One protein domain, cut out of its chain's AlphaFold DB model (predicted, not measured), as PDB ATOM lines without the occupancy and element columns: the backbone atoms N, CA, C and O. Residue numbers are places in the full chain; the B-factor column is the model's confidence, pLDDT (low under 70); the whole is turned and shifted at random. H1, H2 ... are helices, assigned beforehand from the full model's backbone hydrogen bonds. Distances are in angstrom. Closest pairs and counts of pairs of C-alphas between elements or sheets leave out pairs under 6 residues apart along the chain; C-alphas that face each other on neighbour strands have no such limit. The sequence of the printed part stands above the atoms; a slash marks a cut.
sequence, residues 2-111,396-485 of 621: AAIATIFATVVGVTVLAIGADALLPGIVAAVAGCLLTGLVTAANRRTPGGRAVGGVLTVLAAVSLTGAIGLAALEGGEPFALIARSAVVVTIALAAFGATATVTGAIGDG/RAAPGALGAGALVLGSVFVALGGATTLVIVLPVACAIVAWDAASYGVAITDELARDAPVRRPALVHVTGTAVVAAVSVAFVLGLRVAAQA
ATOM      1  N   ALA A   2      35.316 -46.859  25.921       78.12
ATOM      2  CA  ALA A   2      35.174 -45.745  24.968       78.12
ATOM      3  C   ALA A   2      34.252 -46.075  23.774       78.12
ATOM      4  O   ALA A   2      33.212 -45.453  23.611       78.12
ATOM      5  N   ALA A   3      34.544 -47.157  23.044       81.81
ATOM      6  CA  ALA A   3      33.723 -47.612  21.917       81.81
ATOM      7  C   ALA A   3      32.244 -47.894  22.274       81.81
ATOM      8  O   ALA A   3      31.352 -47.582  21.494       81.81
ATOM      9  N   ILE A   4      31.973 -48.449  23.464       84.56
ATOM     10  CA  ILE A   4      30.601 -48.734  23.928       84.56
ATOM     11  C   ILE A   4      29.857 -47.424  24.184       84.56
ATOM     12  O   ILE A   4      28.709 -47.282  23.776       84.56
ATOM     13  N   ALA A   5      30.517 -46.461  24.827       84.38
ATOM     14  CA  ALA A   5      29.938 -45.155  25.095       84.38
ATOM     15  C   ALA A   5      29.668 -44.371  23.807       84.38
ATOM     16  O   ALA A   5      28.591 -43.797  23.667       84.38
ATOM     17  N   THR A   6      30.587 -44.417  22.836       86.19
ATOM     18  CA  THR A   6      30.393 -43.817  21.511       86.19
ATOM     19  C   THR A   6      29.200 -44.442  20.785       86.19
ATOM     20  O   THR A   6      28.356 -43.698  20.287       86.19
ATOM     21  N   ILE A   7      29.071 -45.779  20.763       88.31
ATOM     22  CA  ILE A   7      27.893 -46.447  20.178       88.31
ATOM     23  C   ILE A   7      26.624 -46.006  20.898       88.31
ATOM     24  O   ILE A   7      25.677 -45.589  20.242       88.31
ATOM     25  N   PHE A   8      26.595 -46.090  22.228       90.38
ATOM     26  CA  PHE A   8      25.393 -45.798  23.001       90.38
ATOM     27  C   PHE A   8      24.929 -44.354  22.791       90.38
ATOM     28  O   PHE A   8      23.770 -44.125  22.450       90.38
ATOM     29  N   ALA A   9      25.844 -43.387  22.903       89.75
ATOM     30  CA  ALA A   9      25.550 -41.986  22.634       89.75
ATOM     31  C   ALA A   9      25.053 -41.782  21.195       89.75
ATOM     32  O   ALA A   9      24.070 -41.078  20.981       89.75
ATOM     33  N   THR A  10      25.665 -42.453  20.217       92.12
ATOM     34  CA  THR A  10      25.244 -42.353  18.815       92.12
ATOM     35  C   THR A  10      23.863 -42.948  18.576       92.12
ATOM     36  O   THR A  10      23.057 -42.324  17.898       92.12
ATOM     37  N   VAL A  11      23.552 -44.111  19.154       94.00
ATOM     38  CA  VAL A  11      22.232 -44.751  19.039       94.00
ATOM     39  C   VAL A  11      21.152 -43.854  19.634       94.00
ATOM     40  O   VAL A  11      20.127 -43.639  18.991       94.00
ATOM     41  N   VAL A  12      21.391 -43.284  20.819       93.31
ATOM     42  CA  VAL A  12      20.451 -42.339  21.438       93.31
ATOM     43  C   VAL A  12      20.280 -41.104  20.552       93.31
ATOM     44  O   VAL A  12      19.151 -40.749  20.222       93.31
ATOM     45  N   GLY A  13      21.379 -40.492  20.101       92.44
ATOM     46  CA  GLY A  13      21.348 -39.302  19.249       92.44
ATOM     47  C   GLY A  13      20.615 -39.533  17.924       92.44
ATOM     48  O   GLY A  13      19.711 -38.775  17.587       92.44
ATOM     49  N   VAL A  14      20.939 -40.613  17.209       94.81
ATOM     50  CA  VAL A  14      20.272 -41.023  15.962       94.81
ATOM     51  C   VAL A  14      18.785 -41.283  16.182       94.81
ATOM     52  O   VAL A  14      17.972 -40.831  15.383       94.81
ATOM     53  N   THR A  15      18.415 -41.974  17.265       94.88
ATOM     54  CA  THR A  15      17.005 -42.258  17.577       94.88
ATOM     55  C   THR A  15      16.228 -40.963  17.796       94.88
ATOM     56  O   THR A  15      15.140 -40.793  17.252       94.88
ATOM     57  N   VAL A  16      16.804 -40.017  18.540       93.75
ATOM     58  CA  VAL A  16      16.183 -38.712  18.794       93.75
ATOM     59  C   VAL A  16      16.066 -37.891  17.510       93.75
ATOM     60  O   VAL A  16      15.023 -37.283  17.293       93.75
ATOM     61  N   LEU A  17      17.081 -37.902  16.640       93.50
ATOM     62  CA  LEU A  17      17.019 -37.237  15.334       93.50
ATOM     63  C   LEU A  17      15.936 -37.843  14.437       93.50
ATOM     64  O   LEU A  17      15.184 -37.105  13.809       93.50
ATOM     65  N   ALA A  18      15.838 -39.172  14.402       93.06
ATOM     66  CA  ALA A  18      14.858 -39.874  13.587       93.06
ATOM     67  C   ALA A  18      13.424 -39.585  14.058       93.06
ATOM     68  O   ALA A  18      12.578 -39.254  13.238       93.06
ATOM     69  N   ILE A  19      13.169 -39.622  15.372       92.50
ATOM     70  CA  ILE A  19      11.875 -39.220  15.953       92.50
ATOM     71  C   ILE A  19      11.606 -37.735  15.682       92.50
ATOM     72  O   ILE A  19      10.505 -37.356  15.318       92.50
ATOM     73  N   GLY A  20      12.625 -36.894  15.839       88.12
ATOM     74  CA  GLY A  20      12.536 -35.449  15.672       88.12
ATOM     75  C   GLY A  20      12.209 -34.961  14.266       88.12
ATOM     76  O   GLY A  20      11.646 -33.882  14.115       88.12
ATOM     77  N   ALA A  21      12.595 -35.738  13.258       89.56
ATOM     78  CA  ALA A  21      12.320 -35.473  11.851       89.56
ATOM     79  C   ALA A  21      11.059 -36.190  11.337       89.56
ATOM     80  O   ALA A  21      10.791 -36.120  10.136       89.56
ATOM     81  N   ASP A  22      10.342 -36.908  12.212       89.50
ATOM     82  CA  ASP A  22       9.295 -37.884  11.872       89.50
ATOM     83  C   ASP A  22       9.771 -38.996  10.919       89.50
ATOM     84  O   ASP A  22       8.979 -39.669  10.282       89.50
ATOM     85  N   ALA A  23      11.078 -39.248  10.865       89.69
ATOM     86  CA  ALA A  23      11.731 -40.128   9.904       89.69
ATOM     87  C   ALA A  23      12.271 -41.404  10.575       89.69
ATOM     88  O   ALA A  23      13.397 -41.826  10.303       89.69
ATOM     89  N   LEU A  24      11.503 -42.030  11.479       92.06
ATOM     90  CA  LEU A  24      11.971 -43.192  12.251       92.06
ATOM     91  C   LEU A  24      12.346 -44.379  11.353       92.06
ATOM     92  O   LEU A  24      13.453 -44.911  11.457       92.06
ATOM     93  N   LEU A  25      11.439 -44.778  10.454       91.81
ATOM     94  CA  LEU A  25      11.676 -45.876   9.517       91.81
ATOM     95  C   LEU A  25      12.815 -45.544   8.529       91.81
ATOM     96  O   LEU A  25      13.759 -46.339   8.456       91.81
ATOM     97  N   PRO A  26      12.817 -44.377   7.844       91.69
ATOM     98  CA  PRO A  26      13.973 -43.922   7.069       91.69
ATOM     99  C   PRO A  26      15.289 -43.957   7.859       91.69
ATOM    100  O   PRO A  26      16.307 -44.431   7.358       91.69
ATOM    101  N   GLY A  27      15.269 -43.504   9.114       92.88
ATOM    102  CA  GLY A  27      16.427 -43.450  10.000       92.88
ATOM    103  C   GLY A  27      17.004 -44.827  10.326       92.88
ATOM    104  O   GLY A  27      18.223 -44.994  10.315       92.88
ATOM    105  N   ILE A  28      16.161 -45.843  10.542       94.00
ATOM    106  CA  ILE A  28      16.614 -47.230  10.749       94.00
ATOM    107  C   ILE A  28      17.336 -47.747   9.500       94.00
ATOM    108  O   ILE A  28      18.444 -48.280   9.600       94.00
ATOM    109  N   VAL A  29      16.746 -47.556   8.316       93.12
ATOM    110  CA  VAL A  29      17.349 -47.987   7.044       93.12
ATOM    111  C   VAL A  29      18.674 -47.252   6.794       93.12
ATOM    112  O   VAL A  29      19.661 -47.859   6.370       93.12
ATOM    113  N   ALA A  30      18.741 -45.965   7.132       93.94
ATOM    114  CA  ALA A  30      19.954 -45.160   7.047       93.94
ATOM    115  C   ALA A  30      21.057 -45.650   7.994       93.94
ATOM    116  O   ALA A  30      22.220 -45.743   7.599       93.94
ATOM    117  N   ALA A  31      20.708 -46.023   9.228       95.12
ATOM    118  CA  ALA A  31      21.658 -46.590  10.181       95.12
ATOM    119  C   ALA A  31      22.248 -47.914   9.665       95.12
ATOM    120  O   ALA A  31      23.458 -48.130   9.765       95.12
ATOM    121  N   VAL A  32      21.425 -48.766   9.035       95.00
ATOM    122  CA  VAL A  32      21.896 -49.981   8.347       95.00
ATOM    123  C   VAL A  32      22.877 -49.629   7.228       95.00
ATOM    124  O   VAL A  32      23.947 -50.237   7.154       95.00
ATOM    125  N   ALA A  33      22.578 -48.616   6.408       93.19
ATOM    126  CA  ALA A  33      23.500 -48.141   5.375       93.19
ATOM    127  C   ALA A  33      24.852 -47.700   5.969       93.19
ATOM    128  O   ALA A  33      25.905 -48.098   5.469       93.19
ATOM    129  N   GLY A  34      24.840 -46.960   7.082       92.69
ATOM    130  CA  GLY A  34      26.049 -46.573   7.817       92.69
ATOM    131  C   GLY A  34      26.888 -47.768   8.284       92.69
ATOM    132  O   GLY A  34      28.104 -47.796   8.094       92.69
ATOM    133  N   CYS A  35      26.247 -48.807   8.822       94.56
ATOM    134  CA  CYS A  35      26.915 -50.054   9.208       94.56
ATOM    135  C   CYS A  35      27.521 -50.789   7.999       94.56
ATOM    136  O   CYS A  35      28.636 -51.313   8.086       94.56
ATOM    137  N   LEU A  36      26.823 -50.809   6.858       94.81
ATOM    138  CA  LEU A  36      27.316 -51.408   5.612       94.81
ATOM    139  C   LEU A  36      28.551 -50.672   5.080       94.81
ATOM    140  O   LEU A  36      29.493 -51.327   4.629       94.81
ATOM    141  N   LEU A  37      28.600 -49.339   5.199       92.81
ATOM    142  CA  LEU A  37      29.785 -48.544   4.861       92.81
ATOM    143  C   LEU A  37      30.999 -48.933   5.717       92.81
ATOM    144  O   LEU A  37      32.107 -49.068   5.196       92.81
ATOM    145  N   THR A  38      30.805 -49.197   7.009       93.38
ATOM    146  CA  THR A  38      31.882 -49.690   7.884       93.38
ATOM    147  C   THR A  38      32.364 -51.067   7.447       93.38
ATOM    148  O   THR A  38      33.573 -51.317   7.384       93.38
ATOM    149  N   GLY A  39      31.436 -51.954   7.076       93.31
ATOM    150  CA  GLY A  39      31.755 -53.256   6.492       93.31
ATOM    151  C   GLY A  39      32.567 -53.132   5.200       93.31
ATOM    152  O   GLY A  39      33.579 -53.819   5.049       93.31
ATOM    153  N   LEU A  40      32.175 -52.219   4.304       93.00
ATOM    154  CA  LEU A  40      32.895 -51.895   3.071       93.00
ATOM    155  C   LEU A  40      34.338 -51.488   3.376       93.00
ATOM    156  O   LEU A  40      35.265 -52.095   2.842       93.00
ATOM    157  N   VAL A  41      34.543 -50.493   4.242       92.19
ATOM    158  CA  VAL A  41      35.886 -49.976   4.539       92.19
ATOM    159  C   VAL A  41      36.750 -51.057   5.197       92.19
ATOM    160  O   VAL A  41      37.910 -51.243   4.827       92.19
ATOM    161  N   THR A  42      36.167 -51.855   6.092       91.69
ATOM    162  CA  THR A  42      36.846 -52.994   6.726       91.69
ATOM    163  C   THR A  42      37.255 -54.056   5.700       91.69
ATOM    164  O   THR A  42      38.377 -54.566   5.732       91.69
ATOM    165  N   ALA A  43      36.367 -54.391   4.760       89.81
ATOM    166  CA  ALA A  43      36.643 -55.349   3.694       89.81
ATOM    167  C   ALA A  43      37.717 -54.823   2.727       89.81
ATOM    168  O   ALA A  43      38.638 -55.562   2.363       89.81
ATOM    169  N   ALA A  44      37.649 -53.535   2.382       89.00
ATOM    170  CA  ALA A  44      38.623 -52.840   1.550       89.00
ATOM    171  C   ALA A  44      40.022 -52.842   2.181       89.00
ATOM    172  O   ALA A  44      41.016 -53.109   1.496       89.00
ATOM    173  N   ASN A  45      40.105 -52.622   3.499       89.88
ATOM    174  CA  ASN A  45      41.371 -52.568   4.226       89.88
ATOM    175  C   ASN A  45      42.138 -53.901   4.211       89.88
ATOM    176  O   ASN A  45      43.361 -53.916   4.321       89.88
ATOM    177  N   ARG A  46      41.456 -55.034   3.985       85.81
ATOM    178  CA  ARG A  46      42.124 -56.341   3.853       85.81
ATOM    179  C   ARG A  46      43.043 -56.420   2.632       85.81
ATOM    180  O   ARG A  46      43.886 -57.307   2.583       85.81
ATOM    181  N   ARG A  47      42.872 -55.541   1.632       82.88
ATOM    182  CA  ARG A  47      43.672 -55.474   0.387       82.88
ATOM    183  C   ARG A  47      43.758 -56.801  -0.389       82.88
ATOM    184  O   ARG A  47      44.596 -56.942  -1.278       82.88
ATOM    185  N   THR A  48      42.871 -57.756  -0.105       82.38
ATOM    186  CA  THR A  48      42.769 -59.035  -0.816       82.38
ATOM    187  C   THR A  48      41.739 -58.954  -1.947       82.38
ATOM    188  O   THR A  48      40.800 -58.156  -1.868       82.38
ATOM    189  N   PRO A  49      41.850 -59.802  -2.987       78.50
ATOM    190  CA  PRO A  49      40.840 -59.906  -4.044       78.50
ATOM    191  C   PRO A  49      39.428 -60.174  -3.490       78.50
ATOM    192  O   PRO A  49      38.465 -59.542  -3.914       78.50
ATOM    193  N   GLY A  50      39.309 -61.049  -2.482       74.81
ATOM    194  CA  GLY A  50      38.034 -61.339  -1.819       74.81
ATOM    195  C   GLY A  50      37.486 -60.158  -1.010       74.81
ATOM    196  O   GLY A  50      36.300 -59.856  -1.103       74.81
ATOM    197  N   GLY A  51      38.341 -59.439  -0.271       84.19
ATOM    198  CA  GLY A  51      37.936 -58.227   0.454       84.19
ATOM    199  C   GLY A  51      37.428 -57.129  -0.483       84.19
ATOM    200  O   GLY A  51      36.446 -56.460  -0.183       84.19
ATOM    201  N   ARG A  52      38.036 -57.012  -1.667       87.12
ATOM    202  CA  ARG A  52      37.594 -56.109  -2.736       87.12
ATOM    203  C   ARG A  52      36.229 -56.471  -3.319       87.12
ATOM    204  O   ARG A  52      35.419 -55.572  -3.510       87.12
ATOM    205  N   ALA A  53      35.964 -57.757  -3.555       81.19
ATOM    206  CA  ALA A  53      34.658 -58.221  -4.031       81.19
ATOM    207  C   ALA A  53      33.546 -57.947  -3.017       81.19
ATOM    208  O   ALA A  53      32.507 -57.386  -3.362       81.19
ATOM    209  N   VAL A  54      33.797 -58.292  -1.749       87.00
ATOM    210  CA  VAL A  54      32.866 -58.014  -0.650       87.00
ATOM    211  C   VAL A  54      32.645 -56.509  -0.506       87.00
ATOM    212  O   VAL A  54      31.503 -56.080  -0.391       87.00
ATOM    213  N   GLY A  55      33.706 -55.702  -0.599       88.38
ATOM    214  CA  GLY A  55      33.597 -54.245  -0.635       88.38
ATOM    215  C   GLY A  55      32.701 -53.754  -1.776       88.38
ATOM    216  O   GLY A  55      31.790 -52.968  -1.539       88.38
ATOM    217  N   GLY A  56      32.880 -54.257  -2.999       88.12
ATOM    218  CA  GLY A  56      32.031 -53.876  -4.133       88.12
ATOM    219  C   GLY A  56      30.545 -54.150  -3.876       88.12
ATOM    220  O   GLY A  56      29.714 -53.266  -4.062       88.12
ATOM    221  N   VAL A  57      30.203 -55.334  -3.359       87.19
ATOM    222  CA  VAL A  57      28.813 -55.678  -3.001       87.19
ATOM    223  C   VAL A  57      28.277 -54.767  -1.891       87.19
ATOM    224  O   VAL A  57      27.194 -54.203  -2.027       87.19
ATOM    225  N   LEU A  58      29.042 -54.575  -0.812       90.69
ATOM    226  CA  LEU A  58      28.638 -53.733   0.320       90.69
ATOM    227  C   LEU A  58      28.471 -52.262  -0.069       90.69
ATOM    228  O   LEU A  58      27.587 -51.603   0.468       90.69
ATOM    229  N   THR A  59      29.269 -51.761  -1.019       89.75
ATOM    230  CA  THR A  59      29.114 -50.401  -1.564       89.75
ATOM    231  C   THR A  59      27.724 -50.227  -2.146       89.75
ATOM    232  O   THR A  59      27.055 -49.236  -1.861       89.75
ATOM    233  N   VAL A  60      27.278 -51.194  -2.948       84.81
ATOM    234  CA  VAL A  60      25.971 -51.073  -3.580       84.81
ATOM    235  C   VAL A  60      24.844 -51.286  -2.589       84.81
ATOM    236  O   VAL A  60      23.883 -50.530  -2.621       84.81
ATOM    237  N   LEU A  61      24.961 -52.245  -1.670       87.94
ATOM    238  CA  LEU A  61      23.955 -52.411  -0.622       87.94
ATOM    239  C   LEU A  61      23.818 -51.137   0.221       87.94
ATOM    240  O   LEU A  61      22.703 -50.685   0.450       87.94
ATOM    241  N   ALA A  62      24.933 -50.509   0.607       89.31
ATOM    242  CA  ALA A  62      24.912 -49.235   1.317       89.31
ATOM    243  C   ALA A  62      24.246 -48.127   0.487       89.31
ATOM    244  O   ALA A  62      23.426 -47.380   1.017       89.31
ATOM    245  N   ALA A  63      24.554 -48.044  -0.811       85.12
ATOM    246  CA  ALA A  63      23.927 -47.091  -1.720       85.12
ATOM    247  C   ALA A  63      22.411 -47.327  -1.835       85.12
ATOM    248  O   ALA A  63      21.623 -46.411  -1.621       85.12
ATOM    249  N   VAL A  64      21.973 -48.557  -2.103       82.94
ATOM    250  CA  VAL A  64      20.550 -48.906  -2.218       82.94
ATOM    251  C   VAL A  64      19.811 -48.619  -0.913       82.94
ATOM    252  O   VAL A  64      18.771 -47.967  -0.945       82.94
ATOM    253  N   SER A  65      20.359 -49.019   0.239       86.81
ATOM    254  CA  SER A  65      19.766 -48.718   1.545       86.81
ATOM    255  C   SER A  65      19.661 -47.212   1.790       86.81
ATOM    256  O   SER A  65      18.608 -46.740   2.204       86.81
ATOM    257  N   LEU A  66      20.705 -46.434   1.489       87.62
ATOM    258  CA  LEU A  66      20.674 -44.982   1.673       87.62
ATOM    259  C   LEU A  66      19.677 -44.299   0.724       87.62
ATOM    260  O   LEU A  66      18.960 -43.396   1.141       87.62
ATOM    261  N   THR A  67      19.581 -44.768  -0.521       82.94
ATOM    262  CA  THR A  67      18.583 -44.288  -1.494       82.94
ATOM    263  C   THR A  67      17.174 -44.587  -1.015       82.94
ATOM    264  O   THR A  67      16.328 -43.702  -1.022       82.94
ATOM    265  N   GLY A  68      16.929 -45.823  -0.570       82.19
ATOM    266  CA  GLY A  68      15.642 -46.240  -0.028       82.19
ATOM    267  C   GLY A  68      15.260 -45.417   1.197       82.19
ATOM    268  O   GLY A  68      14.127 -44.968   1.292       82.19
ATOM    269  N   ALA A  69      16.213 -45.135   2.088       86.88
ATOM    270  CA  ALA A  69      15.987 -44.264   3.236       86.88
ATOM    271  C   ALA A  69      15.607 -42.832   2.817       86.88
ATOM    272  O   ALA A  69      14.641 -42.282   3.337       86.88
ATOM    273  N   ILE A  70      16.319 -42.237   1.853       85.94
ATOM    274  CA  ILE A  70      16.004 -40.895   1.331       85.94
ATOM    275  C   ILE A  70      14.633 -40.891   0.642       85.94
ATOM    276  O   ILE A  70      13.832 -39.995   0.882       85.94
ATOM    277  N   GLY A  71      14.342 -41.908  -0.174       80.94
ATOM    278  CA  GLY A  71      13.057 -42.064  -0.850       80.94
ATOM    279  C   GLY A  71      11.899 -42.185   0.139       80.94
ATOM    280  O   GLY A  71      10.917 -41.468   0.006       80.94
ATOM    281  N   LEU A  72      12.039 -43.015   1.177       83.31
ATOM    282  CA  LEU A  72      11.040 -43.135   2.244       83.31
ATOM    283  C   LEU A  72      10.817 -41.799   2.964       83.31
ATOM    284  O   LEU A  72       9.674 -41.414   3.174       83.31
ATOM    285  N   ALA A  73      11.886 -41.059   3.275       85.44
ATOM    286  CA  ALA A  73      11.767 -39.735   3.891       85.44
ATOM    287  C   ALA A  73      11.100 -38.694   2.972       85.44
ATOM    288  O   ALA A  73      10.481 -37.749   3.459       85.44
ATOM    289  N   ALA A  74      11.219 -38.858   1.652       82.31
ATOM    290  CA  ALA A  74      10.579 -37.995   0.665       82.31
ATOM    291  C   ALA A  74       9.083 -38.309   0.465       82.31
ATOM    292  O   ALA A  74       8.323 -37.408   0.114       82.31
ATOM    293  N   LEU A  75       8.650 -39.554   0.700       80.00
ATOM    294  CA  LEU A  75       7.256 -39.986   0.511       80.00
ATOM    295  C   LEU A  75       6.290 -39.438   1.567       80.00
ATOM    296  O   LEU A  75       5.099 -39.323   1.299       80.00
ATOM    297  N   GLU A  76       6.778 -39.064   2.747       75.50
ATOM    298  CA  GLU A  76       5.936 -38.613   3.865       75.50
ATOM    299  C   GLU A  76       5.380 -37.180   3.705       75.50
ATOM    300  O   GLU A  76       4.767 -36.649   4.629       75.50
ATOM    301  N   GLY A  77       5.541 -36.568   2.524       56.69
ATOM    302  CA  GLY A  77       4.929 -35.291   2.150       56.69
ATOM    303  C   GLY A  77       5.435 -34.078   2.945       56.69
ATOM    304  O   GLY A  77       6.027 -34.189   4.019       56.69
ATOM    305  N   GLY A  78       5.216 -32.882   2.395       67.81
ATOM    306  CA  GLY A  78       5.536 -31.615   3.053       67.81
ATOM    307  C   GLY A  78       6.077 -30.550   2.105       67.81
ATOM    308  O   GLY A  78       6.262 -30.781   0.913       67.81
ATOM    309  N   GLU A  79       6.340 -29.370   2.664       79.12
ATOM    310  CA  GLU A  79       6.994 -28.270   1.953       79.12
ATOM    311  C   GLU A  79       8.378 -28.704   1.421       79.12
ATOM    312  O   GLU A  79       9.092 -29.440   2.112       79.12
ATOM    313  N   PRO A  80       8.829 -28.218   0.246       79.19
ATOM    314  CA  PRO A  80      10.098 -28.633  -0.372       79.19
ATOM    315  C   PRO A  80      11.305 -28.524   0.567       79.19
ATOM    316  O   PRO A  80      12.215 -29.353   0.546       79.19
ATOM    317  N   PHE A  81      11.302 -27.512   1.436       79.75
ATOM    318  CA  PHE A  81      12.357 -27.301   2.418       79.75
ATOM    319  C   PHE A  81      12.371 -28.371   3.523       79.75
ATOM    320  O   PHE A  81      13.442 -28.819   3.932       79.75
ATOM    321  N   ALA A  82      11.198 -28.838   3.963       81.56
ATOM    322  CA  ALA A  82      11.081 -29.922   4.939       81.56
ATOM    323  C   ALA A  82      11.586 -31.251   4.358       81.56
ATOM    324  O   ALA A  82      12.245 -32.019   5.057       81.56
ATOM    325  N   LEU A  83      11.365 -31.483   3.060       84.44
ATOM    326  CA  LEU A  83      11.883 -32.655   2.353       84.44
ATOM    327  C   LEU A  83      13.415 -32.655   2.304       84.44
ATOM    328  O   LEU A  83      14.041 -33.680   2.584       84.44
ATOM    329  N   ILE A  84      14.033 -31.503   2.018       85.69
ATOM    330  CA  ILE A  84      15.496 -31.349   2.053       85.69
ATOM    331  C   ILE A  84      16.019 -31.601   3.469       85.69
ATOM    332  O   ILE A  84      16.970 -32.366   3.636       85.69
ATOM    333  N   ALA A  85      15.388 -31.007   4.485       87.06
ATOM    334  CA  ALA A  85      15.780 -31.183   5.880       87.06
ATOM    335  C   ALA A  85      15.706 -32.658   6.309       87.06
ATOM    336  O   ALA A  85      16.701 -33.196   6.786       87.06
ATOM    337  N   ARG A  86      14.586 -33.352   6.065       89.94
ATOM    338  CA  ARG A  86      14.420 -34.786   6.380       89.94
ATOM    339  C   ARG A  86      15.428 -35.669   5.647       89.94
ATOM    340  O   ARG A  86      16.070 -36.519   6.264       89.94
ATOM    341  N   SER A  87      15.623 -35.433   4.350       90.06
ATOM    342  CA  SER A  87      16.608 -36.166   3.543       90.06
ATOM    343  C   SER A  87      18.029 -35.967   4.075       90.06
ATOM    344  O   SER A  87      18.814 -36.913   4.161       90.06
ATOM    345  N   ALA A  88      18.360 -34.745   4.494       90.81
ATOM    346  CA  ALA A  88      19.646 -34.444   5.098       90.81
ATOM    347  C   ALA A  88      19.810 -35.125   6.467       90.81
ATOM    348  O   ALA A  88      20.875 -35.677   6.744       90.81
ATOM    349  N   VAL A  89      18.755 -35.182   7.289       93.94
ATOM    350  CA  VAL A  89      18.758 -35.925   8.561       93.94
ATOM    351  C   VAL A  89      19.053 -37.405   8.329       93.94
ATOM    352  O   VAL A  89      19.936 -37.955   8.983       93.94
ATOM    353  N   VAL A  90      18.408 -38.034   7.346       94.06
ATOM    354  CA  VAL A  90      18.681 -39.424   6.940       94.06
ATOM    355  C   VAL A  90      20.162 -39.638   6.612       94.06
ATOM    356  O   VAL A  90      20.788 -40.567   7.126       94.06
ATOM    357  N   VAL A  91      20.765 -38.746   5.821       91.81
ATOM    358  CA  VAL A  91      22.199 -38.819   5.499       91.81
ATOM    359  C   VAL A  91      23.054 -38.666   6.759       91.81
ATOM    360  O   VAL A  91      23.993 -39.438   6.959       91.81
ATOM    361  N   THR A  92      22.723 -37.728   7.650       94.69
ATOM    362  CA  THR A  92      23.461 -37.553   8.911       94.69
ATOM    363  C   THR A  92      23.341 -38.759   9.839       94.69
ATOM    364  O   THR A  92      24.322 -39.121  10.481       94.69
ATOM    365  N   ILE A  93      22.200 -39.451   9.858       96.25
ATOM    366  CA  ILE A  93      22.022 -40.696  10.611       96.25
ATOM    367  C   ILE A  93      22.941 -41.796  10.065       96.25
ATOM    368  O   ILE A  93      23.629 -42.461  10.843       96.25
ATOM    369  N   ALA A  94      23.001 -41.964   8.741       95.00
ATOM    370  CA  ALA A  94      23.897 -42.935   8.117       95.00
ATOM    371  C   ALA A  94      25.370 -42.637   8.442       95.00
ATOM    372  O   ALA A  94      26.123 -43.543   8.801       95.00
ATOM    373  N   LEU A  95      25.774 -41.365   8.381       93.44
ATOM    374  CA  LEU A  95      27.124 -40.930   8.750       93.44
ATOM    375  C   LEU A  95      27.416 -41.145  10.238       93.44
ATOM    376  O   LEU A  95      28.495 -41.622  10.582       93.44
ATOM    377  N   ALA A  96      26.458 -40.857  11.121       95.06
ATOM    378  CA  ALA A  96      26.599 -41.074  12.555       95.06
ATOM    379  C   ALA A  96      26.812 -42.564  12.870       95.06
ATOM    380  O   ALA A  96      27.779 -42.930  13.542       95.06
ATOM    381  N   ALA A  97      25.969 -43.437  12.309       95.50
ATOM    382  CA  ALA A  97      26.088 -44.887  12.450       95.50
ATOM    383  C   ALA A  97      27.409 -45.426  11.874       95.50
ATOM    384  O   ALA A  97      28.064 -46.266  12.501       95.50
ATOM    385  N   PHE A  98      27.840 -44.909  10.719       93.94
ATOM    386  CA  PHE A  98      29.144 -45.217  10.132       93.94
ATOM    387  C   PHE A  98      30.291 -44.823  11.074       93.94
ATOM    388  O   PHE A  98      31.119 -45.666  11.404       93.94
ATOM    389  N   GLY A  99      30.311 -43.592  11.595       91.50
ATOM    390  CA  GLY A  99      31.338 -43.126  12.534       91.50
ATOM    391  C   GLY A  99      31.410 -43.960  13.818       91.50
ATOM    392  O   GLY A  99      32.490 -44.397  14.227       91.50
ATOM    393  N   ALA A 100      30.262 -44.273  14.424       91.81
ATOM    394  CA  ALA A 100      30.200 -45.106  15.628       91.81
ATOM    395  C   ALA A 100      30.728 -46.526  15.394       91.81
ATOM    396  O   ALA A 100      31.559 -47.024  16.155       91.81
ATOM    397  N   THR A 101      30.284 -47.179  14.319       92.00
ATOM    398  CA  THR A 101      30.727 -48.543  13.998       92.00
ATOM    399  C   THR A 101      32.186 -48.580  13.540       92.00
ATOM    400  O   THR A 101      32.920 -49.508  13.894       92.00
ATOM    401  N   ALA A 102      32.655 -47.552  12.834       89.31
ATOM    402  CA  ALA A 102      34.054 -47.398  12.458       89.31
ATOM    403  C   ALA A 102      34.973 -47.189  13.671       89.31
ATOM    404  O   ALA A 102      36.082 -47.720  13.681       89.31
ATOM    405  N   THR A 103      34.502 -46.495  14.713       86.75
ATOM    406  CA  THR A 103      35.241 -46.312  15.979       86.75
ATOM    407  C   THR A 103      35.498 -47.652  16.672       86.75
ATOM    408  O   THR A 103      36.547 -47.866  17.269       86.75
ATOM    409  N   VAL A 104      34.549 -48.584  16.574       84.44
ATOM    410  CA  VAL A 104      34.633 -49.904  17.224       84.44
ATOM    411  C   VAL A 104      35.514 -50.863  16.437       84.44
ATOM    412  O   VAL A 104      36.256 -51.653  17.012       84.44
ATOM    413  N   THR A 105      35.410 -50.809  15.114       84.44
ATOM    414  CA  THR A 105      36.112 -51.723  14.206       84.44
ATOM    415  C   THR A 105      37.518 -51.251  13.848       84.44
ATOM    416  O   THR A 105      38.290 -52.031  13.296       84.44
ATOM    417  N   GLY A 106      37.859 -49.988  14.132       78.19
ATOM    418  CA  GLY A 106      39.082 -49.358  13.635       78.19
ATOM    419  C   GLY A 106      39.073 -49.191  12.113       78.19
ATOM    420  O   GLY A 106      40.130 -49.178  11.489       78.19
ATOM    421  N   ALA A 107      37.887 -49.123  11.494       78.38
ATOM    422  CA  ALA A 107      37.760 -49.087  10.039       78.38
ATOM    423  C   ALA A 107      38.292 -47.783   9.428       78.38
ATOM    424  O   ALA A 107      38.741 -47.789   8.289       78.38
ATOM    425  N   ILE A 108      38.266 -46.667  10.157       74.25
ATOM    426  CA  ILE A 108      38.850 -45.399   9.706       74.25
ATOM    427  C   ILE A 108      40.228 -45.276  10.372       74.25
ATOM    428  O   ILE A 108      40.318 -44.943  11.547       74.25
ATOM    429  N   GLY A 109      41.271 -45.657   9.623       69.44
ATOM    430  CA  GLY A 109      42.691 -45.659  10.012       69.44
ATOM    431  C   GLY A 109      43.566 -46.337   8.937       69.44
ATOM    432  O   GLY A 109      43.036 -47.016   8.055       69.44
ATOM    433  N   ASP A 110      44.888 -46.129   8.950       66.00
ATOM    434  CA  ASP A 110      45.893 -46.824   8.107       66.00
ATOM    435  C   ASP A 110      45.631 -46.825   6.578       66.00
ATOM    436  O   ASP A 110      46.012 -47.740   5.833       66.00
ATOM    437  N   GLY A 111      44.952 -45.791   6.073       74.06
ATOM    438  CA  GLY A 111      44.578 -45.689   4.660       74.06
ATOM    439  C   GLY A 111      43.441 -46.627   4.230       74.06
ATOM    440  O   GLY A 111      43.256 -46.845   3.032       74.06
ATOM    441  N   ARG A 396      43.142 -42.003  14.152       73.31
ATOM    442  CA  ARG A 396      42.411 -42.900  15.060       73.31
ATOM    443  C   ARG A 396      41.157 -42.282  15.690       73.31
ATOM    444  O   ARG A 396      40.253 -43.023  16.066       73.31
ATOM    445  N   ALA A 397      41.083 -40.955  15.810       78.94
ATOM    446  CA  ALA A 397      39.933 -40.249  16.397       78.94
ATOM    447  C   ALA A 397      38.908 -39.807  15.335       78.94
ATOM    448  O   ALA A 397      37.746 -39.545  15.660       78.94
ATOM    449  N   ALA A 398      39.316 -39.781  14.062       84.00
ATOM    450  CA  ALA A 398      38.490 -39.424  12.914       84.00
ATOM    451  C   ALA A 398      37.089 -40.083  12.876       84.00
ATOM    452  O   ALA A 398      36.123 -39.354  12.644       84.00
ATOM    453  N   PRO A 399      36.907 -41.400  13.130       86.12
ATOM    454  CA  PRO A 399      35.567 -41.997  13.107       86.12
ATOM    455  C   PRO A 399      34.633 -41.463  14.201       86.12
ATOM    456  O   PRO A 399      33.454 -41.225  13.933       86.12
ATOM    457  N   GLY A 400      35.149 -41.221  15.408       86.88
ATOM    458  CA  GLY A 400      34.363 -40.657  16.505       86.88
ATOM    459  C   GLY A 400      33.977 -39.201  16.253       86.88
ATOM    460  O   GLY A 400      32.825 -38.822  16.456       86.88
ATOM    461  N   ALA A 401      34.916 -38.409  15.727       88.12
ATOM    462  CA  ALA A 401      34.669 -37.025  15.327       88.12
ATOM    463  C   ALA A 401      33.646 -36.930  14.183       88.12
ATOM    464  O   ALA A 401      32.772 -36.067  14.213       88.12
ATOM    465  N   LEU A 402      33.699 -37.846  13.210       89.69
ATOM    466  CA  LEU A 402      32.707 -37.929  12.140       89.69
ATOM    467  C   LEU A 402      31.316 -38.257  12.684       89.69
ATOM    468  O   LEU A 402      30.346 -37.600  12.307       89.69
ATOM    469  N   GLY A 403      31.219 -39.240  13.584       91.00
ATOM    470  CA  GLY A 403      29.948 -39.607  14.207       91.00
ATOM    471  C   GLY A 403      29.330 -38.438  14.978       91.00
ATOM    472  O   GLY A 403      28.161 -38.106  14.786       91.00
ATOM    473  N   ALA A 404      30.140 -37.756  15.789       91.81
ATOM    474  CA  ALA A 404      29.726 -36.574  16.535       91.81
ATOM    475  C   ALA A 404      29.342 -35.398  15.620       91.81
ATOM    476  O   ALA A 404      28.285 -34.797  15.801       91.81
ATOM    477  N   GLY A 405      30.154 -35.094  14.606       91.00
ATOM    478  CA  GLY A 405      29.869 -34.036  13.637       91.00
ATOM    479  C   GLY A 405      28.566 -34.283  12.875       91.00
ATOM    480  O   GLY A 405      27.782 -33.356  12.684       91.00
ATOM    481  N   ALA A 406      28.290 -35.539  12.516       94.12
ATOM    482  CA  ALA A 406      27.038 -35.927  11.882       94.12
ATOM    483  C   ALA A 406      25.827 -35.718  12.806       94.12
ATOM    484  O   ALA A 406      24.818 -35.190  12.353       94.12
ATOM    485  N   LEU A 407      25.926 -36.042  14.101       95.44
ATOM    486  CA  LEU A 407      24.855 -35.767  15.069       95.44
ATOM    487  C   LEU A 407      24.578 -34.265  15.224       95.44
ATOM    488  O   LEU A 407      23.419 -33.859  15.234       95.44
ATOM    489  N   VAL A 408      25.625 -33.434  15.298       94.81
ATOM    490  CA  VAL A 408      25.475 -31.969  15.365       94.81
ATOM    491  C   VAL A 408      24.816 -31.435  14.096       94.81
ATOM    492  O   VAL A 408      23.876 -30.647  14.174       94.81
ATOM    493  N   LEU A 409      25.270 -31.884  12.924       92.19
ATOM    494  CA  LEU A 409      24.692 -31.480  11.646       92.19
ATOM    495  C   LEU A 409      23.231 -31.942  11.515       92.19
ATOM    496  O   LEU A 409      22.384 -31.181  11.052       92.19
ATOM    497  N   GLY A 410      22.915 -33.147  11.990       94.12
ATOM    498  CA  GLY A 410      21.549 -33.652  12.079       94.12
ATOM    499  C   GLY A 410      20.671 -32.753  12.946       94.12
ATOM    500  O   GLY A 410      19.587 -32.372  12.515       94.12
ATOM    501  N   SER A 411      21.158 -32.322  14.116       94.19
ATOM    502  CA  SER A 411      20.440 -31.371  14.977       94.19
ATOM    503  C   SER A 411      20.152 -30.043  14.278       94.19
ATOM    504  O   SER A 411      19.087 -29.471  14.501       94.19
ATOM    505  N   VAL A 412      21.055 -29.558  13.417       92.56
ATOM    506  CA  VAL A 412      20.817 -28.355  12.601       92.56
ATOM    507  C   VAL A 412      19.675 -28.589  11.615       92.56
ATOM    508  O   VAL A 412      18.756 -27.777  11.554       92.56
ATOM    509  N   PHE A 413      19.676 -29.701  10.876       92.06
ATOM    510  CA  PHE A 413      18.606 -29.991   9.915       92.06
ATOM    511  C   PHE A 413      17.253 -30.241  10.585       92.06
ATOM    512  O   PHE A 413      16.233 -29.753  10.104       92.06
ATOM    513  N   VAL A 414      17.234 -30.919  11.732       91.50
ATOM    514  CA  VAL A 414      16.010 -31.104  12.522       91.50
ATOM    515  C   VAL A 414      15.503 -29.764  13.085       91.50
ATOM    516  O   VAL A 414      14.299 -29.515  13.091       91.50
ATOM    517  N   ALA A 415      16.399 -28.847  13.470       89.50
ATOM    518  CA  ALA A 415      16.026 -27.483  13.861       89.50
ATOM    519  C   ALA A 415      15.423 -26.679  12.698       89.50
ATOM    520  O   ALA A 415      14.427 -25.982  12.890       89.50
ATOM    521  N   LEU A 416      15.988 -26.801  11.491       86.50
ATOM    522  CA  LEU A 416      15.438 -26.200  10.269       86.50
ATOM    523  C   LEU A 416      14.042 -26.749   9.933       86.50
ATOM    524  O   LEU A 416      13.220 -26.019   9.388       86.50
ATOM    525  N   GLY A 417      13.762 -28.000  10.306       85.69
ATOM    526  CA  GLY A 417      12.434 -28.616  10.238       85.69
ATOM    527  C   GLY A 417      11.456 -28.171  11.336       85.69
ATOM    528  O   GLY A 417      10.336 -28.667  11.375       85.69
ATOM    529  N   GLY A 418      11.849 -27.256  12.231       86.06
ATOM    530  CA  GLY A 418      10.975 -26.719  13.280       86.06
ATOM    531  C   GLY A 418      10.842 -27.601  14.524       86.06
ATOM    532  O   GLY A 418       9.907 -27.426  15.306       86.06
ATOM    533  N   ALA A 419      11.758 -28.546  14.737       88.62
ATOM    534  CA  ALA A 419      11.686 -29.445  15.878       88.62
ATOM    535  C   ALA A 419      11.862 -28.750  17.236       88.62
ATOM    536  O   ALA A 419      12.400 -27.648  17.372       88.62
ATOM    537  N   THR A 420      11.432 -29.443  18.290       89.19
ATOM    538  CA  THR A 420      11.514 -28.920  19.656       89.19
ATOM    539  C   THR A 420      12.961 -28.787  20.145       89.19
ATOM    540  O   THR A 420      13.851 -29.540  19.760       89.19
ATOM    541  N   THR A 421      13.197 -27.873  21.091       88.00
ATOM    542  CA  THR A 421      14.522 -27.668  21.705       88.00
ATOM    543  C   THR A 421      15.135 -28.956  22.259       88.00
ATOM    544  O   THR A 421      16.341 -29.145  22.154       88.00
ATOM    545  N   LEU A 422      14.323 -29.859  22.819       86.25
ATOM    546  CA  LEU A 422      14.812 -31.127  23.367       86.25
ATOM    547  C   LEU A 422      15.417 -32.010  22.269       86.25
ATOM    548  O   LEU A 422      16.515 -32.534  22.438       86.25
ATOM    549  N   VAL A 423      14.727 -32.107  21.133       90.06
ATOM    550  CA  VAL A 423      15.164 -32.870  19.959       90.06
ATOM    551  C   VAL A 423      16.463 -32.313  19.369       90.06
ATOM    552  O   VAL A 423      17.260 -33.069  18.833       90.06
ATOM    553  N   ILE A 424      16.713 -31.010  19.497       90.62
ATOM    554  CA  ILE A 424      17.938 -30.372  18.996       90.62
ATOM    555  C   ILE A 424      19.106 -30.585  19.968       90.62
ATOM    556  O   ILE A 424      20.206 -30.947  19.551       90.62
ATOM    557  N   VAL A 425      18.880 -30.357  21.266       90.81
ATOM    558  CA  VAL A 425      19.937 -30.320  22.291       90.81
ATOM    559  C   VAL A 425      20.426 -31.719  22.663       90.81
ATOM    560  O   VAL A 425      21.615 -31.903  22.918       90.81
ATOM    561  N   LEU A 426      19.544 -32.720  22.673       92.00
ATOM    562  CA  LEU A 426      19.903 -34.071  23.100       92.00
ATOM    563  C   LEU A 426      20.896 -34.770  22.142       92.00
ATOM    564  O   LEU A 426      21.897 -35.285  22.639       92.00
ATOM    565  N   PRO A 427      20.745 -34.735  20.801       93.81
ATOM    566  CA  PRO A 427      21.761 -35.277  19.897       93.81
ATOM    567  C   PRO A 427      23.084 -34.504  19.943       93.81
ATOM    568  O   PRO A 427      24.135 -35.124  19.808       93.81
ATOM    569  N   VAL A 428      23.074 -33.189  20.207       93.50
ATOM    570  CA  VAL A 428      24.308 -32.406  20.435       93.50
ATOM    571  C   VAL A 428      25.020 -32.867  21.708       93.50
ATOM    572  O   VAL A 428      26.232 -33.071  21.706       93.50
ATOM    573  N   ALA A 429      24.277 -33.095  22.792       91.75
ATOM    574  CA  ALA A 429      24.820 -33.661  24.022       91.75
ATOM    575  C   ALA A 429      25.420 -35.060  23.777       91.75
ATOM    576  O   ALA A 429      26.546 -35.337  24.193       91.75
ATOM    577  N   CYS A 430      24.719 -35.913  23.026       93.50
ATOM    578  CA  CYS A 430      25.237 -37.205  22.577       93.50
ATOM    579  C   CYS A 430      26.500 -37.066  21.715       93.50
ATOM    580  O   CYS A 430      27.428 -37.853  21.880       93.50
ATOM    581  N   ALA A 431      26.569 -36.064  20.836       93.00
ATOM    582  CA  ALA A 431      27.738 -35.790  20.007       93.00
ATOM    583  C   ALA A 431      28.974 -35.457  20.850       93.00
ATOM    584  O   ALA A 431      30.046 -35.999  20.592       93.00
ATOM    585  N   ILE A 432      28.821 -34.628  21.888       92.50
ATOM    586  CA  ILE A 432      29.906 -34.279  22.818       92.50
ATOM    587  C   ILE A 432      30.429 -35.536  23.519       92.50
ATOM    588  O   ILE A 432      31.635 -35.775  23.533       92.50
ATOM    589  N   VAL A 433      29.529 -36.376  24.043       92.00
ATOM    590  CA  VAL A 433      29.906 -37.640  24.699       92.00
ATOM    591  C   VAL A 433      30.597 -38.588  23.717       92.00
ATOM    592  O   VAL A 433      31.614 -39.188  24.056       92.00
ATOM    593  N   ALA A 434      30.069 -38.723  22.498       91.19
ATOM    594  CA  ALA A 434      30.625 -39.598  21.470       91.19
ATOM    595  C   ALA A 434      32.029 -39.154  21.032       91.19
ATOM    596  O   ALA A 434      32.929 -39.997  20.953       91.19
ATOM    597  N   TRP A 435      32.215 -37.850  20.792       91.75
ATOM    598  CA  TRP A 435      33.502 -37.240  20.453       91.75
ATOM    599  C   TRP A 435      34.520 -37.477  21.561       91.75
ATOM    600  O   TRP A 435      35.620 -37.968  21.298       91.75
ATOM    601  N   ASP A 436      34.177 -37.090  22.789       91.19
ATOM    602  CA  ASP A 436      35.090 -37.120  23.928       91.19
ATOM    603  C   ASP A 436      35.499 -38.554  24.267       91.19
ATOM    604  O   ASP A 436      36.689 -38.845  24.366       91.19
ATOM    605  N   ALA A 437      34.539 -39.486  24.308       88.81
ATOM    606  CA  ALA A 437      34.827 -40.899  24.524       88.81
ATOM    607  C   ALA A 437      35.788 -41.462  23.465       88.81
ATOM    608  O   ALA A 437      36.709 -42.206  23.807       88.81
ATOM    609  N   ALA A 438      35.600 -41.101  22.192       86.62
ATOM    610  CA  ALA A 438      36.471 -41.546  21.110       86.62
ATOM    611  C   ALA A 438      37.871 -40.919  21.199       86.62
ATOM    612  O   ALA A 438      38.866 -41.634  21.104       86.62
ATOM    613  N   SER A 439      37.957 -39.608  21.433       86.62
ATOM    614  CA  SER A 439      39.225 -38.868  21.500       86.62
ATOM    615  C   SER A 439      40.063 -39.288  22.704       86.62
ATOM    616  O   SER A 439      41.247 -39.592  22.562       86.62
ATOM    617  N   TYR A 440      39.435 -39.395  23.877       85.19
ATOM    618  CA  TYR A 440      40.082 -39.881  25.093       85.19
ATOM    619  C   TYR A 440      40.554 -41.327  24.934       85.19
ATOM    620  O   TYR A 440      41.657 -41.677  25.345       85.19
ATOM    621  N   GLY A 441      39.733 -42.169  24.294       81.44
ATOM    622  CA  GLY A 441      40.083 -43.553  23.995       81.44
ATOM    623  C   GLY A 441      41.356 -43.686  23.157       81.44
ATOM    624  O   GLY A 441      42.126 -44.608  23.394       81.44
ATOM    625  N   VAL A 442      41.591 -42.765  22.221       79.06
ATOM    626  CA  VAL A 442      42.811 -42.729  21.401       79.06
ATOM    627  C   VAL A 442      44.000 -42.214  22.208       79.06
ATOM    628  O   VAL A 442      45.015 -42.906  22.284       79.06
ATOM    629  N   ALA A 443      43.853 -41.057  22.861       82.38
ATOM    630  CA  ALA A 443      44.931 -40.424  23.620       82.38
ATOM    631  C   ALA A 443      45.500 -41.367  24.689       82.38
ATOM    632  O   ALA A 443      46.705 -41.592  24.759       82.38
ATOM    633  N   ILE A 444      44.622 -42.036  25.444       82.00
ATOM    634  CA  ILE A 444      45.054 -42.935  26.515       82.00
ATOM    635  C   ILE A 444      45.782 -44.179  25.990       82.00
ATOM    636  O   ILE A 444      46.681 -44.694  26.652       82.00
ATOM    637  N   THR A 445      45.412 -44.678  24.804       76.81
ATOM    638  CA  THR A 445      46.109 -45.816  24.186       76.81
ATOM    639  C   THR A 445      47.467 -45.440  23.611       76.81
ATOM    640  O   THR A 445      48.339 -46.308  23.541       76.81
ATOM    641  N   ASP A 446      47.644 -44.181  23.210       80.06
ATOM    642  CA  ASP A 446      48.918 -43.673  22.707       80.06
ATOM    643  C   ASP A 446      49.886 -43.374  23.868       80.06
ATOM    644  O   ASP A 446      51.074 -43.663  23.755       80.06
ATOM    645  N   GLU A 447      49.379 -42.901  25.010       81.81
ATOM    646  CA  GLU A 447      50.187 -42.573  26.194       81.81
ATOM    647  C   GLU A 447      50.576 -43.791  27.050       81.81
ATOM    648  O   GLU A 447      51.701 -43.865  27.539       81.81
ATOM    649  N   LEU A 448      49.667 -44.753  27.258       82.19
ATOM    650  CA  LEU A 448      49.857 -45.825  28.253       82.19
ATOM    651  C   LEU A 448      50.174 -47.207  27.654       82.19
ATOM    652  O   LEU A 448      50.262 -48.185  28.393       82.19
ATOM    653  N   ALA A 449      50.387 -47.299  26.337       76.50
ATOM    654  CA  ALA A 449      50.475 -48.553  25.580       76.50
ATOM    655  C   ALA A 449      49.192 -49.418  25.657       76.50
ATOM    656  O   ALA A 449      48.317 -49.246  26.505       76.50
ATOM    657  N   ARG A 450      49.043 -50.369  24.722       69.75
ATOM    658  CA  ARG A 450      47.777 -51.108  24.508       69.75
ATOM    659  C   ARG A 450      47.313 -51.961  25.696       69.75
ATOM    660  O   ARG A 450      46.115 -52.209  25.807       69.75
ATOM    661  N   ASP A 451      48.234 -52.380  26.560       74.00
ATOM    662  CA  ASP A 451      47.960 -53.335  27.640       74.00
ATOM    663  C   ASP A 451      47.751 -52.674  29.010       74.00
ATOM    664  O   ASP A 451      47.471 -53.362  29.997       74.00
ATOM    665  N   ALA A 452      47.841 -51.342  29.103       77.00
ATOM    666  CA  ALA A 452      47.603 -50.664  30.368       77.00
ATOM    667  C   ALA A 452      46.146 -50.832  30.843       77.00
ATOM    668  O   ALA A 452      45.199 -50.770  30.048       77.00
ATOM    669  N   PRO A 453      45.918 -50.995  32.161       78.44
ATOM    670  CA  PRO A 453      44.585 -51.120  32.742       78.44
ATOM    671  C   PRO A 453      43.838 -49.771  32.750       78.44
ATOM    672  O   PRO A 453      43.571 -49.177  33.791       78.44
ATOM    673  N   VAL A 454      43.414 -49.307  31.575       80.12
ATOM    674  CA  VAL A 454      42.769 -47.996  31.354       80.12
ATOM    675  C   VAL A 454      41.259 -47.989  31.612       80.12
ATOM    676  O   VAL A 454      40.587 -46.973  31.444       80.12
ATOM    677  N   ARG A 455      40.680 -49.119  32.040       79.81
ATOM    678  CA  ARG A 455      39.219 -49.272  32.173       79.81
ATOM    679  C   ARG A 455      38.596 -48.306  33.179       79.81
ATOM    680  O   ARG A 455      37.540 -47.753  32.887       79.81
ATOM    681  N   ARG A 456      39.212 -48.140  34.355       80.62
ATOM    682  CA  ARG A 456      38.673 -47.280  35.422       80.62
ATOM    683  C   ARG A 456      38.774 -45.792  35.058       80.62
ATOM    684  O   ARG A 456      37.728 -45.151  35.091       80.62
ATOM    685  N   PRO A 457      39.941 -45.258  34.636       81.50
ATOM    686  CA  PRO A 457      40.039 -43.864  34.194       81.50
ATOM    687  C   PRO A 457      39.094 -43.539  33.035       81.50
ATOM    688  O   PRO A 457      38.357 -42.561  33.104       81.50
ATOM    689  N   ALA A 458      39.018 -44.414  32.024       82.44
ATOM    690  CA  ALA A 458      38.127 -44.211  30.886       82.44
ATOM    691  C   ALA A 458      36.644 -44.210  31.275       82.44
ATOM    692  O   ALA A 458      35.870 -43.446  30.709       82.44
ATOM    693  N   LEU A 459      36.234 -45.050  32.231       84.56
ATOM    694  CA  LEU A 459      34.858 -45.040  32.726       84.56
ATOM    695  C   LEU A 459      34.560 -43.735  33.465       84.56
ATOM    696  O   LEU A 459      33.557 -43.103  33.163       84.56
ATOM    697  N   VAL A 460      35.439 -43.306  34.373       86.88
ATOM    698  CA  VAL A 460      35.255 -42.059  35.134       86.88
ATOM    699  C   VAL A 460      35.170 -40.852  34.202       86.88
ATOM    700  O   VAL A 460      34.265 -40.037  34.364       86.88
ATOM    701  N   HIS A 461      36.054 -40.766  33.204       86.88
ATOM    702  CA  HIS A 461      36.062 -39.672  32.232       86.88
ATOM    703  C   HIS A 461      34.761 -39.628  31.427       86.88
ATOM    704  O   HIS A 461      34.038 -38.638  31.467       86.88
ATOM    705  N   VAL A 462      34.388 -40.746  30.798       86.50
ATOM    706  CA  VAL A 462      33.161 -40.847  29.992       86.50
ATOM    707  C   VAL A 462      31.901 -40.594  30.822       86.50
ATOM    708  O   VAL A 462      30.986 -39.912  30.360       86.50
ATOM    709  N   THR A 463      31.823 -41.131  32.044       83.94
ATOM    710  CA  THR A 463      30.698 -40.873  32.951       83.94
ATOM    711  C   THR A 463      30.646 -39.399  33.345       83.94
ATOM    712  O   THR A 463      29.563 -38.819  33.340       83.94
ATOM    713  N   GLY A 464      31.793 -38.771  33.614       85.44
ATOM    714  CA  GLY A 464      31.890 -37.331  33.849       85.44
ATOM    715  C   GLY A 464      31.341 -36.521  32.675       85.44
ATOM    716  O   GLY A 464      30.470 -35.674  32.870       85.44
ATOM    717  N   THR A 465      31.756 -36.839  31.448       86.88
ATOM    718  CA  THR A 465      31.270 -36.173  30.231       86.88
ATOM    719  C   THR A 465      29.771 -36.371  30.027       86.88
ATOM    720  O   THR A 465      29.063 -35.417  29.706       86.88
ATOM    721  N   ALA A 466      29.247 -37.574  30.279       84.56
ATOM    722  CA  ALA A 466      27.813 -37.850  30.202       84.56
ATOM    723  C   ALA A 466      27.003 -37.039  31.228       84.56
ATOM    724  O   ALA A 466      25.945 -36.506  30.891       84.56
ATOM    725  N   VAL A 467      27.507 -36.891  32.457       85.50
ATOM    726  CA  VAL A 467      26.875 -36.056  33.491       85.50
ATOM    727  C   VAL A 467      26.893 -34.584  33.082       85.50
ATOM    728  O   VAL A 467      25.856 -33.928  33.153       85.50
ATOM    729  N   VAL A 468      28.025 -34.064  32.597       86.19
ATOM    730  CA  VAL A 468      28.129 -32.674  32.109       86.19
ATOM    731  C   VAL A 468      27.156 -32.423  30.955       86.19
ATOM    732  O   VAL A 468      26.472 -31.397  30.933       86.19
ATOM    733  N   ALA A 469      27.037 -33.371  30.028       78.88
ATOM    734  CA  ALA A 469      26.099 -33.297  28.916       78.88
ATOM    735  C   ALA A 469      24.636 -33.286  29.405       78.88
ATOM    736  O   ALA A 469      23.858 -32.426  28.990       78.88
ATOM    737  N   ALA A 470      24.270 -34.164  30.345       80.31
ATOM    738  CA  ALA A 470      22.931 -34.210  30.934       80.31
ATOM    739  C   ALA A 470      22.578 -32.923  31.704       80.31
ATOM    740  O   ALA A 470      21.482 -32.386  31.539       80.31
ATOM    741  N   VAL A 471      23.515 -32.386  32.492       83.44
ATOM    742  CA  VAL A 471      23.347 -31.108  33.203       83.44
ATOM    743  C   VAL A 471      23.181 -29.954  32.215       83.44
ATOM    744  O   VAL A 471      22.331 -29.095  32.426       83.44
ATOM    745  N   SER A 472      23.927 -29.953  31.110       78.25
ATOM    746  CA  SER A 472      23.799 -28.935  30.061       78.25
ATOM    747  C   SER A 472      22.420 -28.976  29.396       78.25
ATOM    748  O   SER A 472      21.797 -27.931  29.211       78.25
ATOM    749  N   VAL A 473      21.895 -30.172  29.099       81.62
ATOM    750  CA  VAL A 473      20.527 -30.353  28.576       81.62
ATOM    751  C   VAL A 473      19.500 -29.818  29.576       81.62
ATOM    752  O   VAL A 473      18.645 -29.013  29.204       81.62
ATOM    753  N   ALA A 474      19.600 -30.217  30.848       78.31
ATOM    754  CA  ALA A 474      18.702 -29.759  31.907       78.31
ATOM    755  C   ALA A 474      18.754 -28.234  32.084       78.31
ATOM    756  O   ALA A 474      17.713 -27.595  32.222       78.31
ATOM    757  N   PHE A 475      19.948 -27.642  32.011       81.56
ATOM    758  CA  PHE A 475      20.150 -26.199  32.091       81.56
ATOM    759  C   PHE A 475      19.490 -25.462  30.923       81.56
ATOM    760  O   PHE A 475      18.765 -24.500  31.151       81.56
ATOM    761  N   VAL A 476      19.668 -25.925  29.679       80.19
ATOM    762  CA  VAL A 476      19.035 -25.303  28.500       80.19
ATOM    763  C   VAL A 476      17.510 -25.412  28.559       80.19
ATOM    764  O   VAL A 476      16.811 -24.440  28.261       80.19
ATOM    765  N   LEU A 477      16.972 -26.560  28.983       80.88
ATOM    766  CA  LEU A 477      15.529 -26.734  29.172       80.88
ATOM    767  C   LEU A 477      14.995 -25.830  30.292       80.88
ATOM    768  O   LEU A 477      13.981 -25.160  30.098       80.88
ATOM    769  N   GLY A 478      15.702 -25.748  31.420       76.38
ATOM    770  CA  GLY A 478      15.367 -24.855  32.529       76.38
ATOM    771  C   GLY A 478      15.406 -23.381  32.125       76.38
ATOM    772  O   GLY A 478      14.479 -22.639  32.440       76.38
ATOM    773  N   LEU A 479      16.417 -22.967  31.353       75.50
ATOM    774  CA  LEU A 479      16.540 -21.606  30.830       75.50
ATOM    775  C   LEU A 479      15.394 -21.270  29.873       75.50
ATOM    776  O   LEU A 479      14.880 -20.159  29.916       75.50
ATOM    777  N   ARG A 480      14.956 -22.218  29.034       74.50
ATOM    778  CA  ARG A 480      13.799 -22.023  28.147       74.50
ATOM    779  C   ARG A 480      12.512 -21.809  28.943       74.50
ATOM    780  O   ARG A 480      11.770 -20.884  28.631       74.50
ATOM    781  N   VAL A 481      12.260 -22.633  29.961       75.62
ATOM    782  CA  VAL A 481      11.082 -22.494  30.836       75.62
ATOM    783  C   VAL A 481      11.139 -21.173  31.605       75.62
ATOM    784  O   VAL A 481      10.152 -20.444  31.650       75.62
ATOM    785  N   ALA A 482      12.310 -20.807  32.134       70.12
ATOM    786  CA  ALA A 482      12.521 -19.525  32.798       70.12
ATOM    787  C   ALA A 482      12.322 -18.340  31.838       70.12
ATOM    788  O   ALA A 482      11.660 -17.373  32.188       70.12
ATOM    789  N   ALA A 483      12.817 -18.423  30.602       66.12
ATOM    790  CA  ALA A 483      12.633 -17.390  29.584       66.12
ATOM    791  C   ALA A 483      11.166 -17.244  29.146       66.12
ATOM    792  O   ALA A 483      10.714 -16.129  28.902       66.12
ATOM    793  N   GLN A 484      10.412 -18.346  29.084       69.12
ATOM    794  CA  GLN A 484       8.964 -18.327  28.852       69.12
ATOM    795  C   GLN A 484       8.198 -17.721  30.034       69.12
ATOM    796  O   GLN A 484       7.195 -17.051  29.822       69.12
ATOM    797  N   ALA A 485       8.683 -17.908  31.264       61.34
ATOM    798  CA  ALA A 485       8.121 -17.270  32.454       61.34
ATOM    799  C   ALA A 485       8.481 -15.772  32.565       61.34
ATOM    800  O   ALA A 485       7.776 -15.016  33.225       61.34
TER     801      ALA A 485
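Overview. This is residues 2 to 111 and 396 to 485 of the 621 residues of an uncharacterized protein of Natrarchaeobaculum aegyptiacum (UniProt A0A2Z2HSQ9). Long helices run up and down, roughly side by side, in a flat slab, with H3 along one border and H7 along the opposite one. Between these borders H2, H4, H5 and H6 follow one another across the slab, and H1 packs on H4, H5 and H6 from one side. The printed part has 200 residues with seven named helices, H1 to H7 in order along the chain, and no named strand; the class is all helix. It is compact, with a radius of gyration of the C-alphas of 17.9 A, and spans 58 by 42 by 19 A.

Along the chain. H1, residues 2 to 20, begins at C-alpha 2 (35.174, -45.745, 24.968) and is 26.5 A long. H2, residues 24 to 45, measures 31.9 A; H3, residues 49 to 75, measures 39.3 A. H4, residues 80 to 105, covers 37.7 A and ends at C-alpha 105 (36.112, -51.723, 14.206). After the cut come H5, residues 398 to 416, 26.7 A, and H6, residues 421 to 447, 38.9 A. H7, residues 455 to 485, is the longest at 44.6 A and ends at C-alpha 485 (8.121, -17.270, 32.454).

Arrangement. The seven helices form an up and down bundle, each running against the one before it. H1 is the hub, touching five others. It touches H6 at a shallow tilt of 17 degrees, opposite ways; their closest C-alphas, of Gly 13 and Pro 427, are 4.1 A apart. It touches H4 with the C-alphas of Ile 7 and Ala 100 closest, at 5.3 A. With residues 2 to 5 alone it touches H7, Ala 2 and Ala 458 having the closest C-alphas, 6.8 A. H2 and H3 form a hairpin, closest at the C-alphas of Pro 26 and Ala 69, 4.3 A. H2 and H4 touch at a steep tilt of 42 degrees, the same way, with the C-alphas of Gly 34 and Phe 98 at 4.1 A. H4 and H5 touch, closest at the C-alphas of Ala 96 and Gly 403, 4.0 A. H6 forms hairpins with H5 and H7. H3 and H7 are apart. Every O i to N i+4 pair is within hydrogen-bond range in H1, H2, H3, H4, H5 and H7; in H6, 20 of 23 are.

Size, cuts and confidence. The farthest C-alphas, of Pro 49 and Ala 485, are 65.0 A apart. Residues 112 to 395 are not printed; C-alphas 111 and 396 are 11.0 A apart across the cut. Of the links printed whole, H6 to H7 is short and the others are tight. Residues 446 to 451 stand free. The mean pLDDT of the printed part is 86.1; residues 77 to 78, 109 to 110, 450 and 483 to 485 are under 70.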